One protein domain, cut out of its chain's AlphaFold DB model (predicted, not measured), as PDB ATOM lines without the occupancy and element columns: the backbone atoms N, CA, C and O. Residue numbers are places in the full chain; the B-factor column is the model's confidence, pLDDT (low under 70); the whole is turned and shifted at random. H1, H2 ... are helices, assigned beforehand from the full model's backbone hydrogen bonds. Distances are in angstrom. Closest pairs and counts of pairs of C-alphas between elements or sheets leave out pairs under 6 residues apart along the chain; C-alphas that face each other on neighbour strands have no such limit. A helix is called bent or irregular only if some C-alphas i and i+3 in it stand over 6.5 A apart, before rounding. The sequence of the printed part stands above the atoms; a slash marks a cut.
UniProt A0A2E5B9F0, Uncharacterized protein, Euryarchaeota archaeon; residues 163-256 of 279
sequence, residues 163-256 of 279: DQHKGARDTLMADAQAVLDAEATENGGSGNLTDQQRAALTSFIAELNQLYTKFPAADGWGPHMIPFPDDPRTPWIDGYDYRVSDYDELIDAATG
ATOM      1  N   ASP A 163      -7.024 -53.382  36.024       96.12
ATOM      2  CA  ASP A 163      -7.760 -52.772  34.914       96.12
ATOM      3  C   ASP A 163      -9.274 -52.815  35.144       96.12
ATOM      4  O   ASP A 163      -9.954 -51.824  34.890       96.12
ATOM      5  N   GLN A 164      -9.804 -53.911  35.700       96.88
ATOM      6  CA  GLN A 164     -11.214 -53.992  36.100       96.88
ATOM      7  C   GLN A 164     -11.539 -52.985  37.209       96.88
ATOM      8  O   GLN A 164     -12.542 -52.279  37.121       96.88
ATOM      9  N   HIS A 165     -10.669 -52.867  38.215       97.00
ATOM     10  CA  HIS A 165     -10.843 -51.903  39.301       97.00
ATOM     11  C   HIS A 165     -10.798 -50.449  38.792       97.00
ATOM     12  O   HIS A 165     -11.611 -49.613  39.186       97.00
ATOM     13  N   LYS A 166      -9.893 -50.138  37.852       97.06
ATOM     14  CA  LYS A 166      -9.843 -48.839  37.159       97.06
ATOM     15  C   LYS A 166     -11.093 -48.575  36.331       97.06
ATOM     16  O   LYS A 166     -11.638 -47.485  36.436       97.06
ATOM     17  N   GLY A 167     -11.571 -49.565  35.581       97.56
ATOM     18  CA  GLY A 167     -12.815 -49.452  34.822       97.56
ATOM     19  C   GLY A 167     -14.009 -49.124  35.720       97.56
ATOM     20  O   GLY A 167     -14.748 -48.192  35.426       97.56
ATOM     21  N   ALA A 168     -14.150 -49.818  36.854       96.75
ATOM     22  CA  ALA A 168     -15.210 -49.542  37.823       96.75
ATOM     23  C   ALA A 168     -15.108 -48.124  38.419       96.75
ATOM     24  O   ALA A 168     -16.109 -47.413  38.476       96.75
ATOM     25  N   ARG A 169     -13.897 -47.674  38.787       97.56
ATOM     26  CA  ARG A 169     -13.651 -46.283  39.209       97.56
ATOM     27  C   ARG A 169     -14.095 -45.287  38.135       97.56
ATOM     28  O   ARG A 169     -14.769 -44.313  38.452       97.56
ATOM     29  N   ASP A 170     -13.698 -45.514  36.886       97.94
ATOM     30  CA  ASP A 170     -13.969 -44.593  35.779       97.94
ATOM     31  C   ASP A 170     -15.472 -44.499  35.486       97.94
ATOM     32  O   ASP A 170     -15.970 -43.402  35.242       97.94
ATOM     33  N   THR A 171     -16.210 -45.610  35.597       97.12
ATOM     34  CA  THR A 171     -17.680 -45.611  35.543       97.12
ATOM     35  C   THR A 171     -18.287 -44.791  36.680       97.12
ATOM     36  O   THR A 171     -19.089 -43.905  36.408       97.12
ATOM     37  N   LEU A 172     -17.864 -44.998  37.934       95.88
ATOM     38  CA  LEU A 172     -18.374 -44.221  39.076       95.88
ATOM     39  C   LEU A 172     -18.112 -42.716  38.917       95.88
ATOM     40  O   LEU A 172     -18.986 -41.897  39.201       95.88
ATOM     41  N   MET A 173     -16.923 -42.350  38.434       96.62
ATOM     42  CA  MET A 173     -16.579 -40.959  38.148       96.62
ATOM     43  C   MET A 173     -17.441 -40.372  37.030       96.62
ATOM     44  O   MET A 173     -17.933 -39.254  37.173       96.62
ATOM     45  N   ALA A 174     -17.616 -41.101  35.924       96.25
ATOM     46  CA  ALA A 174     -18.429 -40.656  34.798       96.25
ATOM     47  C   ALA A 174     -19.897 -40.481  35.205       96.25
ATOM     48  O   ALA A 174     -20.501 -39.467  34.867       96.25
ATOM     49  N   ASP A 175     -20.440 -41.409  35.994       93.81
ATOM     50  CA  ASP A 175     -21.807 -41.332  36.505       93.81
ATOM     51  C   ASP A 175     -21.988 -40.133  37.444       93.81
ATOM     52  O   ASP A 175     -22.986 -39.419  37.356       93.81
ATOM     53  N   ALA A 176     -21.034 -39.885  38.346       93.00
ATOM     54  CA  ALA A 176     -21.068 -38.722  39.230       93.00
ATOM     55  C   ALA A 176     -20.952 -37.400  38.447       93.00
ATOM     56  O   ALA A 176     -21.657 -36.437  38.752       93.00
ATOM     57  N   GLN A 177     -20.105 -37.362  37.414       94.50
ATOM     58  CA  GLN A 177     -19.950 -36.195  36.548       94.50
ATOM     59  C   GLN A 177     -21.210 -35.939  35.715       94.50
ATOM     60  O   GLN A 177     -21.642 -34.796  35.614       94.50
ATOM     61  N   ALA A 178     -21.848 -36.985  35.186       90.56
ATOM     62  CA  ALA A 178     -23.082 -36.859  34.419       90.56
ATOM     63  C   ALA A 178     -24.217 -36.236  35.246       90.56
ATOM     64  O   ALA A 178     -24.985 -35.438  34.715       90.56
ATOM     65  N   VAL A 179     -24.293 -36.539  36.549       87.88
ATOM     66  CA  VAL A 179     -25.240 -35.878  37.462       87.88
ATOM     67  C   VAL A 179     -24.936 -34.381  37.574       87.88
ATOM     68  O   VAL A 179     -25.838 -33.565  37.426       87.88
ATOM     69  N   LEU A 180     -23.671 -33.997  37.779       87.69
ATOM     70  CA  LEU A 180     -23.276 -32.582  37.838       87.69
ATOM     71  C   LEU A 180     -23.524 -31.839  36.514       87.69
ATOM     72  O   LEU A 180     -23.879 -30.660  36.527       87.69
ATOM     73  N   ASP A 181     -23.349 -32.515  35.382       87.19
ATOM     74  CA  ASP A 181     -23.565 -31.935  34.057       87.19
ATOM     75  C   ASP A 181     -25.062 -31.769  33.751       87.19
ATOM     76  O   ASP A 181     -25.474 -30.725  33.241       87.19
ATOM     77  N   ALA A 182     -25.893 -32.762  34.100       80.94
ATOM     78  CA  ALA A 182     -27.349 -32.685  33.961       80.94
ATOM     79  C   ALA A 182     -27.908 -31.492  34.750       80.94
ATOM     80  O   ALA A 182     -28.643 -30.670  34.199       80.94
ATOM     81  N   GLU A 183     -27.449 -31.310  35.987       72.44
ATOM     82  CA  GLU A 183     -27.786 -30.179  36.857       72.44
ATOM     83  C   GLU A 183     -27.513 -28.808  36.229       72.44
ATOM     84  O   GLU A 183     -28.304 -27.876  36.384       72.44
ATOM     85  N   ALA A 184     -26.417 -28.677  35.479       67.31
ATOM     86  CA  ALA A 184     -26.082 -27.434  34.789       67.31
ATOM     87  C   ALA A 184     -27.067 -27.099  33.651       67.31
ATOM     88  O   ALA A 184     -27.113 -25.957  33.187       67.31
ATOM     89  N   THR A 185     -27.853 -28.078  33.198       69.00
ATOM     90  CA  THR A 185     -28.798 -27.944  32.080       69.00
ATOM     91  C   THR A 185     -30.269 -27.985  32.506       69.00
ATOM     92  O   THR A 185     -31.119 -27.414  31.819       69.00
ATOM     93  N   GLU A 186     -30.584 -28.589  33.653       66.19
ATOM     94  CA  GLU A 186     -31.941 -28.690  34.192       66.19
ATOM     95  C   GLU A 186     -32.433 -27.376  34.826       66.19
ATOM     96  O   GLU A 186     -31.660 -26.544  35.309       66.19
ATOM     97  N   ASN A 187     -33.756 -27.161  34.809       60.28
ATOM     98  CA  ASN A 187     -34.422 -25.993  35.409       60.28
ATOM     99  C   ASN A 187     -33.834 -24.629  34.993       60.28
ATOM    100  O   ASN A 187     -33.711 -23.714  35.809       60.28
ATOM    101  N   GLY A 188     -33.428 -24.484  33.727       59.25
ATOM    102  CA  GLY A 188     -32.810 -23.248  33.237       59.25
ATOM    103  C   GLY A 188     -31.435 -22.961  33.855       59.25
ATOM    104  O   GLY A 188     -31.080 -21.794  34.008       59.25
ATOM    105  N   GLY A 189     -30.689 -24.005  34.234       61.72
ATOM    106  CA  GLY A 189     -29.379 -23.910  34.886       61.72
ATOM    107  C   GLY A 189     -29.443 -23.803  36.411       61.72
ATOM    108  O   GLY A 189     -28.455 -23.427  37.036       61.72
ATOM    109  N   SER A 190     -30.604 -24.098  37.009       55.88
ATOM    110  CA  SER A 190     -30.815 -24.028  38.464       55.88
ATOM    111  C   SER A 190     -30.757 -25.389  39.167       55.88
ATOM    112  O   SER A 190     -30.987 -25.419  40.379       55.88
ATOM    113  N   GLY A 191     -30.484 -26.481  38.436       65.44
ATOM    114  CA  GLY A 191     -30.308 -27.834  38.983       65.44
ATOM    115  C   GLY A 191     -31.464 -28.328  39.865       65.44
ATOM    116  O   GLY A 191     -32.498 -27.682  39.929       65.44
ATOM    117  N   ASN A 192     -31.316 -29.454  40.551       74.06
ATOM    118  CA  ASN A 192     -32.136 -29.959  41.659       74.06
ATOM    119  C   ASN A 192     -31.279 -30.297  42.895       74.06
ATOM    120  O   ASN A 192     -31.814 -30.617  43.957       74.06
ATOM    121  N   LEU A 193     -29.951 -30.202  42.790       77.88
ATOM    122  CA  LEU A 193     -29.020 -30.409  43.889       77.88
ATOM    123  C   LEU A 193     -28.827 -29.139  44.722       77.88
ATOM    124  O   LEU A 193     -28.799 -28.008  44.229       77.88
ATOM    125  N   THR A 194     -28.595 -29.343  46.012       80.38
ATOM    126  CA  THR A 194     -28.068 -28.322  46.922       80.38
ATOM    127  C   THR A 194     -26.574 -28.075  46.673       80.38
ATOM    128  O   THR A 194     -25.868 -28.917  46.107       80.38
ATOM    129  N   ASP A 195     -26.044 -26.942  47.147       82.12
ATOM    130  CA  ASP A 195     -24.595 -26.675  47.112       82.12
ATOM    131  C   ASP A 195     -23.794 -27.757  47.846       82.12
ATOM    132  O   ASP A 195     -22.722 -28.160  47.392       82.12
ATOM    133  N   GLN A 196     -24.337 -28.271  48.952       83.25
ATOM    134  CA  GLN A 196     -23.711 -29.339  49.723       83.25
ATOM    135  C   GLN A 196     -23.631 -30.646  48.923       83.25
ATOM    136  O   GLN A 196     -22.587 -31.295  48.926       83.25
ATOM    137  N   GLN A 197     -24.690 -31.015  48.196       86.50
ATOM    138  CA  GLN A 197     -24.694 -32.202  47.332       86.50
ATOM    139  C   GLN A 197     -23.721 -32.056  46.153       86.50
ATOM    140  O   GLN A 197     -22.970 -32.989  45.862       86.50
ATOM    141  N   ARG A 198     -23.655 -30.874  45.519       87.88
ATOM    142  CA  ARG A 198     -22.655 -30.583  44.474       87.88
ATOM    143  C   ARG A 198     -21.223 -30.705  44.996       87.88
ATOM    144  O   ARG A 198     -20.376 -31.326  44.349       87.88
ATOM    145  N   ALA A 199     -20.951 -30.137  46.170       89.44
ATOM    146  CA  ALA A 199     -19.641 -30.210  46.810       89.44
ATOM    147  C   ALA A 199     -19.266 -31.652  47.192       89.44
ATOM    148  O   ALA A 199     -18.114 -32.052  47.006       89.44
ATOM    149  N   ALA A 200     -20.230 -32.445  47.669       90.75
ATOM    150  CA  ALA A 200     -20.028 -33.855  47.987       90.75
ATOM    151  C   ALA A 200     -19.669 -34.678  46.739       90.75
ATOM    152  O   ALA A 200     -18.680 -35.406  46.764       90.75
ATOM    153  N   LEU A 201     -20.385 -34.502  45.619       92.81
ATOM    154  CA  LEU A 201     -20.060 -35.169  44.349       92.81
ATOM    155  C   LEU A 201     -18.691 -34.764  43.801       92.81
ATOM    156  O   LEU A 201     -17.915 -35.616  43.373       92.81
ATOM    157  N   THR A 202     -18.363 -33.471  43.851       94.81
ATOM    158  CA  THR A 202     -17.046 -32.984  43.411       94.81
ATOM    159  C   THR A 202     -15.925 -33.586  44.265       94.81
ATOM    160  O   THR A 202     -14.893 -33.995  43.732       94.81
ATOM    161  N   SER A 203     -16.136 -33.694  45.581       95.88
ATOM    162  CA  SER A 203     -15.176 -34.316  46.505       95.88
ATOM    163  C   SER A 203     -15.029 -35.817  46.250       95.88
ATOM    164  O   SER A 203     -13.908 -36.314  46.199       95.88
ATOM    165  N   PHE A 204     -16.135 -36.520  46.001       96.25
ATOM    166  CA  PHE A 204     -16.150 -37.939  45.641       96.25
ATOM    167  C   PHE A 204     -15.364 -38.220  44.349       96.25
ATOM    168  O   PHE A 204     -14.487 -39.084  44.330       96.25
ATOM    169  N   ILE A 205     -15.585 -37.435  43.286       97.44
ATOM    170  CA  ILE A 205     -14.819 -37.538  42.029       97.44
ATOM    171  C   ILE A 205     -13.327 -37.266  42.269       97.44
ATOM    172  O   ILE A 205     -12.464 -37.947  41.704       97.44
ATOM    173  N   ALA A 206     -12.994 -36.268  43.093       97.31
ATOM    174  CA  ALA A 206     -11.609 -35.968  43.437       97.31
ATOM    175  C   ALA A 206     -10.948 -37.124  44.207       97.31
ATOM    176  O   ALA A 206      -9.806 -37.473  43.908       97.31
ATOM    177  N   GLU A 207     -11.657 -37.757  45.144       96.62
ATOM    178  CA  GLU A 207     -11.147 -38.906  45.894       96.62
ATOM    179  C   GLU A 207     -10.939 -40.132  44.995       96.62
ATOM    180  O   GLU A 207      -9.857 -40.725  45.023       96.62
ATOM    181  N   LEU A 208     -11.903 -40.453  44.121       97.56
ATOM    182  CA  LEU A 208     -11.763 -41.519  43.123       97.56
ATOM    183  C   LEU A 208     -10.506 -41.318  42.258       97.56
ATOM    184  O   LEU A 208      -9.730 -42.256  42.052       97.56
ATOM    185  N   ASN A 209     -10.247 -40.086  41.810       97.00
ATOM    186  CA  ASN A 209      -9.046 -39.750  41.040       97.00
ATOM    187  C   ASN A 209      -7.736 -40.002  41.802       97.00
ATOM    188  O   ASN A 209      -6.727 -40.342  41.180       97.00
ATOM    189  N   GLN A 210      -7.736 -39.850  43.128       96.38
ATOM    190  CA  GLN A 210      -6.543 -39.992  43.967       96.38
ATOM    191  C   GLN A 210      -6.305 -41.416  44.483       96.38
ATOM    192  O   GLN A 210      -5.251 -41.662  45.071       96.38
ATOM    193  N   LEU A 211      -7.216 -42.369  44.244       95.62
ATOM    194  CA  LEU A 211      -7.133 -43.728  44.797       95.62
ATOM    195  C   LEU A 211      -5.768 -44.393  44.600       95.62
ATOM    196  O   LEU A 211      -5.151 -44.828  45.564       95.62
ATOM    197  N   TYR A 212      -5.246 -44.431  43.375       95.75
ATOM    198  CA  TYR A 212      -3.987 -45.139  43.092       95.75
ATOM    199  C   TYR A 212      -2.730 -44.361  43.502       95.75
ATOM    200  O   TYR A 212      -1.636 -44.921  43.498       95.75
ATOM    201  N   THR A 213      -2.886 -43.089  43.869       95.19
ATOM    202  CA  THR A 213      -1.847 -42.311  44.554       95.19
ATOM    203  C   THR A 213      -1.866 -42.612  46.054       95.19
ATOM    204  O   THR A 213      -0.808 -42.751  46.659       95.19
ATOM    205  N   LYS A 214      -3.064 -42.731  46.645       94.62
ATOM    206  CA  LYS A 214      -3.293 -43.050  48.064       94.62
ATOM    207  C   LYS A 214      -2.922 -44.499  48.407       94.62
ATOM    208  O   LYS A 214      -2.406 -44.750  49.489       94.62
ATOM    209  N   PHE A 215      -3.145 -45.423  47.474       95.56
ATOM    210  CA  PHE A 215      -2.878 -46.856  47.607       95.56
ATOM    211  C   PHE A 215      -1.924 -47.337  46.499       95.56
ATOM    212  O   PHE A 215      -2.343 -48.014  45.553       95.56
ATOM    213  N   PRO A 216      -0.638 -46.946  46.542       93.81
ATOM    214  CA  PRO A 216       0.293 -47.260  45.471       93.81
ATOM    215  C   PRO A 216       0.686 -48.742  45.496       93.81
ATOM    216  O   PRO A 216       1.037 -49.300  46.535       93.81
ATOM    217  N   ALA A 217       0.730 -49.376  44.323       92.00
ATOM    218  CA  ALA A 217       1.154 -50.775  44.197       92.00
ATOM    219  C   ALA A 217       2.588 -51.024  44.712       92.00
ATOM    220  O   ALA A 217       2.901 -52.124  45.159       92.00
ATOM    221  N   ALA A 218       3.451 -49.998  44.683       91.12
ATOM    222  CA  ALA A 218       4.806 -50.054  45.235       91.12
ATOM    223  C   ALA A 218       4.836 -50.319  46.752       91.12
ATOM    224  O   ALA A 218       5.804 -50.902  47.235       91.12
ATOM    225  N   ASP A 219       3.764 -49.968  47.468       91.56
ATOM    226  CA  ASP A 219       3.617 -50.217  48.905       91.56
ATOM    227  C   ASP A 219       2.881 -51.544  49.186       91.56
ATOM    228  O   ASP A 219       2.525 -51.837  50.325       91.56
ATOM    229  N   GLY A 220       2.647 -52.367  48.154       90.38
ATOM    230  CA  GLY A 220       2.013 -53.683  48.273       90.38
ATOM    231  C   GLY A 220       0.488 -53.688  48.134       90.38
ATOM    232  O   GLY A 220      -0.133 -54.722  48.372       90.38
ATOM    233  N   TRP A 221      -0.131 -52.573  47.734       93.69
ATOM    234  CA  TRP A 221      -1.581 -52.505  47.524       93.69
ATOM    235  C   TRP A 221      -2.008 -53.213  46.233       93.69
ATOM    236  O   TRP A 221      -1.692 -52.780  45.122       93.69
ATOM    237  N   GLY A 222      -2.763 -54.303  46.386       93.62
ATOM    238  CA  GLY A 222      -3.457 -54.981  45.290       93.62
ATOM    239  C   GLY A 222      -4.851 -54.395  45.028       93.62
ATOM    240  O   GLY A 222      -5.429 -53.775  45.916       93.62
ATOM    241  N   PRO A 223      -5.459 -54.633  43.849       94.56
ATOM    242  CA  PRO A 223      -6.779 -54.083  43.514       94.56
ATOM    243  C   PRO A 223      -7.893 -54.564  44.453       94.56
ATOM    244  O   PRO A 223      -8.848 -53.846  44.692       94.56
ATOM    245  N   HIS A 224      -7.761 -55.759  45.026       92.50
ATOM    246  CA  HIS A 224      -8.706 -56.308  45.999       92.50
ATOM    247  C   HIS A 224      -8.608 -55.668  47.397       92.50
ATOM    248  O   HIS A 224      -9.438 -55.960  48.251       92.50
ATOM    249  N   MET A 225      -7.580 -54.848  47.638       94.62
ATOM    250  CA  MET A 225      -7.325 -54.181  48.918       94.62
ATOM    251  C   MET A 225      -7.751 -52.709  48.911       94.62
ATOM    252  O   MET A 225      -7.712 -52.067  49.955       94.62
ATOM    253  N   ILE A 226      -8.078 -52.147  47.744       95.38
ATOM    254  CA  ILE A 226      -8.338 -50.715  47.573       95.38
ATOM    255  C   ILE A 226      -9.847 -50.480  47.711       95.38
ATOM    256  O   ILE A 226     -10.596 -50.906  46.835       95.38
ATOM    257  N   PRO A 227     -10.326 -49.812  48.774       94.00
ATOM    258  CA  PRO A 227     -11.739 -49.480  48.886       94.00
ATOM    259  C   PRO A 227     -12.106 -48.324  47.948       94.00
ATOM    260  O   PRO A 227     -11.325 -47.387  47.754       94.00
ATOM    261  N   PHE A 228     -13.322 -48.356  47.400       94.62
ATOM    262  CA  PHE A 228     -13.940 -47.145  46.862       94.62
ATOM    263  C   PHE A 228     -14.477 -46.279  48.007       94.62
ATOM    264  O   PHE A 228     -14.929 -46.829  49.012       94.62
ATOM    265  N   PRO A 229     -14.424 -44.941  47.879       93.56
ATOM    266  CA  PRO A 229     -15.107 -44.058  48.812       93.56
ATOM    267  C   PRO A 229     -16.623 -44.276  48.754       93.56
ATOM    268  O   PRO A 229     -17.151 -44.739  47.740       93.56
ATOM    269  N   ASP A 230     -17.318 -43.918  49.832       90.94
ATOM    270  CA  ASP A 230     -18.777 -43.990  49.878       90.94
ATOM    271  C   ASP A 230     -19.387 -43.021  48.857       90.94
ATOM    272  O   ASP A 230     -19.040 -41.837  48.809       90.94
ATOM    273  N   ASP A 231     -20.314 -43.520  48.037       89.81
ATOM    274  CA  ASP A 231     -21.020 -42.687  47.070       89.81
ATOM    275  C   ASP A 231     -21.985 -41.744  47.814       89.81
ATOM    276  O   ASP A 231     -22.919 -42.208  48.478       89.81
ATOM    277  N   PRO A 232     -21.827 -40.411  47.701       88.94
ATOM    278  CA  PRO A 232     -22.672 -39.463  48.422       88.94
ATOM    279  C   PRO A 232     -24.142 -39.512  47.985       88.94
ATOM    280  O   PRO A 232     -24.981 -38.902  48.649       88.94
ATOM    281  N   ARG A 233     -24.457 -40.216  46.888       84.81
ATOM    282  CA  ARG A 233     -25.805 -40.396  46.339       84.81
ATOM    283  C   ARG A 233     -26.565 -41.571  46.938       84.81
ATOM    284  O   ARG A 233     -27.770 -41.640  46.743       84.81
ATOM    285  N   THR A 234     -25.920 -42.483  47.672       78.94
ATOM    286  CA  THR A 234     -26.608 -43.634  48.289       78.94
ATOM    287  C   THR A 234     -27.863 -43.259  49.101       78.94
ATOM    288  O   THR A 234     -28.842 -44.001  49.019       78.94
ATOM    289  N   PRO A 235     -27.915 -42.136  49.852       75.25
ATOM    290  CA  PRO A 235     -29.135 -41.728  50.549       75.25
ATOM    291  C   PRO A 235     -30.138 -40.934  49.688       75.25
ATOM    292  O   PRO A 235     -31.162 -40.508  50.219       75.25
ATOM    293  N   TRP A 236     -29.869 -40.672  48.403       76.75
ATOM    294  CA  TRP A 236     -30.728 -39.832  47.563       76.75
ATOM    295  C   TRP A 236     -31.872 -40.659  46.955       76.75
ATOM    296  O   TRP A 236     -31.671 -41.700  46.339       76.75
ATOM    297  N   ILE A 237     -33.092 -40.160  47.114       66.94
ATOM    298  CA  ILE A 237     -34.303 -40.571  46.406       66.94
ATOM    299  C   ILE A 237     -34.293 -39.979  44.988       66.94
ATOM    300  O   ILE A 237     -34.124 -38.768  44.816       66.94
ATOM    301  N   ASP A 238     -34.505 -40.837  43.992       58.66
ATOM    302  CA  ASP A 238     -34.632 -40.465  42.580       58.66
ATOM    303  C   ASP A 238     -35.861 -39.567  42.330       58.66
ATOM    304  O   ASP A 238     -36.935 -39.788  42.896       58.66
ATOM    305  N   GLY A 239     -35.703 -38.536  41.496       58.09
ATOM    306  CA  GLY A 239     -36.767 -37.585  41.142       58.09
ATOM    307  C   GLY A 239     -37.215 -36.617  42.250       58.09
ATOM    308  O   GLY A 239     -38.201 -35.903  42.061       58.09
ATOM    309  N   TYR A 240     -36.529 -36.578  43.396       59.47
ATOM    310  CA  TYR A 240     -36.829 -35.637  44.478       59.47
ATOM    311  C   TYR A 240     -36.133 -34.282  44.249       59.47
ATOM    312  O   TYR A 240     -34.927 -34.237  44.010       59.47
ATOM    313  N   ASP A 241     -36.875 -33.173  44.345       62.72
ATOM    314  CA  ASP A 241     -36.291 -31.824  44.330       62.72
ATOM    315  C   ASP A 241     -35.769 -31.477  45.732       62.72
ATOM    316  O   ASP A 241     -36.537 -31.173  46.646       62.72
ATOM    317  N   TYR A 242     -34.448 -31.516  45.912       63.59
ATOM    318  CA  TYR A 242     -33.793 -31.252  47.199       63.59
ATOM    319  C   TYR A 242     -33.686 -29.763  47.543       63.59
ATOM    320  O   TYR A 242     -33.113 -29.410  48.574       63.59
ATOM    321  N   ARG A 243     -34.214 -28.873  46.695       57.22
ATOM    322  CA  ARG A 243     -34.225 -27.423  46.938       57.22
ATOM    323  C   ARG A 243     -35.481 -26.958  47.667       57.22
ATOM    324  O   ARG A 243     -35.550 -25.791  48.049       57.22
ATOM    325  N   VAL A 244     -36.468 -27.835  47.862       53.38
ATOM    326  CA  VAL A 244     -37.668 -27.501  48.634       53.38
ATOM    327  C   VAL A 244     -37.276 -27.425  50.112       53.38
ATOM    328  O   VAL A 244     -36.964 -28.432  50.739       53.38
ATOM    329  N   SER A 245     -37.264 -26.213  50.671       49.16
ATOM    330  CA  SER A 245     -36.952 -25.941  52.082       49.16
ATOM    331  C   SER A 245     -38.015 -26.441  53.068       49.16
ATOM    332  O   SER A 245     -37.814 -26.342  54.275       49.16
ATOM    333  N   ASP A 246     -39.129 -26.981  52.581       47.38
ATOM    334  CA  ASP A 246     -40.265 -27.363  53.410       47.38
ATOM    335  C   ASP A 246     -40.266 -28.843  53.763       47.38
ATOM    336  O   ASP A 246     -41.064 -29.645  53.278       47.38
ATOM    337  N   TYR A 247     -39.398 -29.192  54.709       44.84
ATOM    338  CA  TYR A 247     -39.646 -30.371  55.536       44.84
ATOM    339  C   TYR A 247     -40.873 -30.163  56.455       44.84
ATOM    340  O   TYR A 247     -41.488 -31.139  56.881       44.84
ATOM    341  N   ASP A 248     -41.268 -28.908  56.721       46.72
ATOM    342  CA  ASP A 248     -42.390 -28.566  57.605       46.72
ATOM    343  C   ASP A 248     -43.760 -28.501  56.889       46.72
ATOM    344  O   ASP A 248     -44.759 -28.917  57.478       46.72
ATOM    345  N   GLU A 249     -43.857 -28.088  55.616       45.53
ATOM    346  CA  GLU A 249     -45.172 -27.959  54.943       45.53
ATOM    347  C   GLU A 249     -45.752 -29.293  54.419       45.53
ATOM    348  O   GLU A 249     -46.961 -29.411  54.203       45.53
ATOM    349  N   LEU A 250     -44.936 -30.346  54.272       45.84
ATOM    350  CA  LEU A 250     -45.404 -31.643  53.752       45.84
ATOM    351  C   LEU A 250     -46.104 -32.531  54.800       45.84
ATOM    352  O   LEU A 250     -46.856 -33.433  54.421       45.84
ATOM    353  N   ILE A 251     -45.929 -32.277  56.104       46.59
ATOM    354  CA  ILE A 251     -46.663 -33.007  57.159       46.59
ATOM    355  C   ILE A 251     -48.097 -32.475  57.311       46.59
ATOM    356  O   ILE A 251     -49.027 -33.268  57.513       46.59
ATOM    357  N   ASP A 252     -48.300 -31.166  57.140       44.50
ATOM    358  CA  ASP A 252     -49.614 -30.525  57.299       44.50
ATOM    359  C   ASP A 252     -50.590 -30.913  56.178       44.50
ATOM    360  O   ASP A 252     -51.779 -31.131  56.432       44.50
ATOM    361  N   ALA A 253     -50.098 -31.111  54.950       40.16
ATOM    362  CA  ALA A 253     -50.940 -31.522  53.825       40.16
ATOM    363  C   ALA A 253     -51.325 -33.016  53.850       40.16
ATOM    364  O   ALA A 253     -52.384 -33.384  53.338       40.16
ATOM    365  N   ALA A 254     -50.494 -33.884  54.441       41.16
ATOM    366  CA  ALA A 254     -50.689 -35.337  54.393       41.16
ATOM    367  C   ALA A 254     -51.404 -35.926  55.623       41.16
ATOM    368  O   ALA A 254     -51.967 -37.018  55.526       41.16
ATOM    369  N   THR A 255     -51.403 -35.242  56.775       48.31
ATOM    370  CA  THR A 255     -51.927 -35.821  58.031       48.31
ATOM    371  C   THR A 255     -53.093 -35.066  58.664       48.31
ATOM    372  O   THR A 255     -53.773 -35.635  59.518       48.31
ATOM    373  N   GLY A 256     -53.364 -33.815  58.266       39.50
ATOM    374  CA  GLY A 256     -54.435 -33.000  58.860       39.50
ATOM    375  C   GLY A 256     -54.302 -32.788  60.377       39.50
ATOM    376  O   GLY A 256     -55.272 -32.402  61.030       39.50
TER     377      GLY A 256
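AT A GLANCE: This is residues 163 to 256 of the 279 residues of an uncharacterized protein of Euryarchaeota archaeon (UniProt A0A2E5B9F0). The model shows a long helical hairpin, H1 and H2 side by side and running opposite ways, with a long unnamed stretch that turns beyond the end of H2 and folds back along the length of the hairpin. Past the other end of the hairpin, residues 245 to 256 stick out as a free arm that holds the short helix H3. The printed part has 94 residues with three named helices, in the order H1, H2, H3, and no named strand; the class is all helix. The whole is loose, with a radius of gyration of the C-alphas of 17.7 A, and spans 62 by 30 by 19 A, the free arm adding to its length.

HOW THE PARTS SIT: H1, residues 163 to 188, touches H2, residues 195 to 214, with its residues 169 to 180 alone. Their closest C-alphas are those of Met 173 and Ile 205, 5.5 A apart. Their lines stand at a shallow tilt of 20 degrees and they run opposite ways, a helical hairpin with centres 11.3 A apart. H2 has a kink of 35 degrees near residue 208. H3, residues 249 to 255, is apart from both H1 and H2. Of the O i to N i+4 pairs, 19 of 22 in H1, 14 of 16 in H2 and 1 of 3 in H3 are within hydrogen-bond range; in H3, 1 of 4 O i to N i+3 pairs is within range.

IN THESE COORDINATES: H1 begins at C-alpha 163, at (-7.760, -52.772, 34.914), and measures 38.8 A from first to last C-alpha. It is irregular, with C-alphas 184 and 187 8.5 A apart. H2 begins at C-alpha 195, at (-24.595, -26.675, 47.112), and measures 26.9 A. It too is irregular, with C-alphas 209 and 212 7.7 A apart. H3, seven residues, ends at C-alpha 255, at (-51.927, -35.821, 58.031).

THE WHOLE: The two C-alphas farthest apart are those of Ala 218 and Gly 256, at 63.1 A. Residues 245 to 256, of which 249 to 255 belong to H3, stand free; without them the body has 82 residues and spans 47 by 20 by 18 A. The printed part has no cut. The link from H1 to H2 is short, with 6 residues, and the link from H2 to H3 is long, with 34 residues, 215 to 248. The mean pLDDT of the printed part is 80.4; residues 184 to 191 and 237 to 256 are under 70, and H3 has a mean of 45.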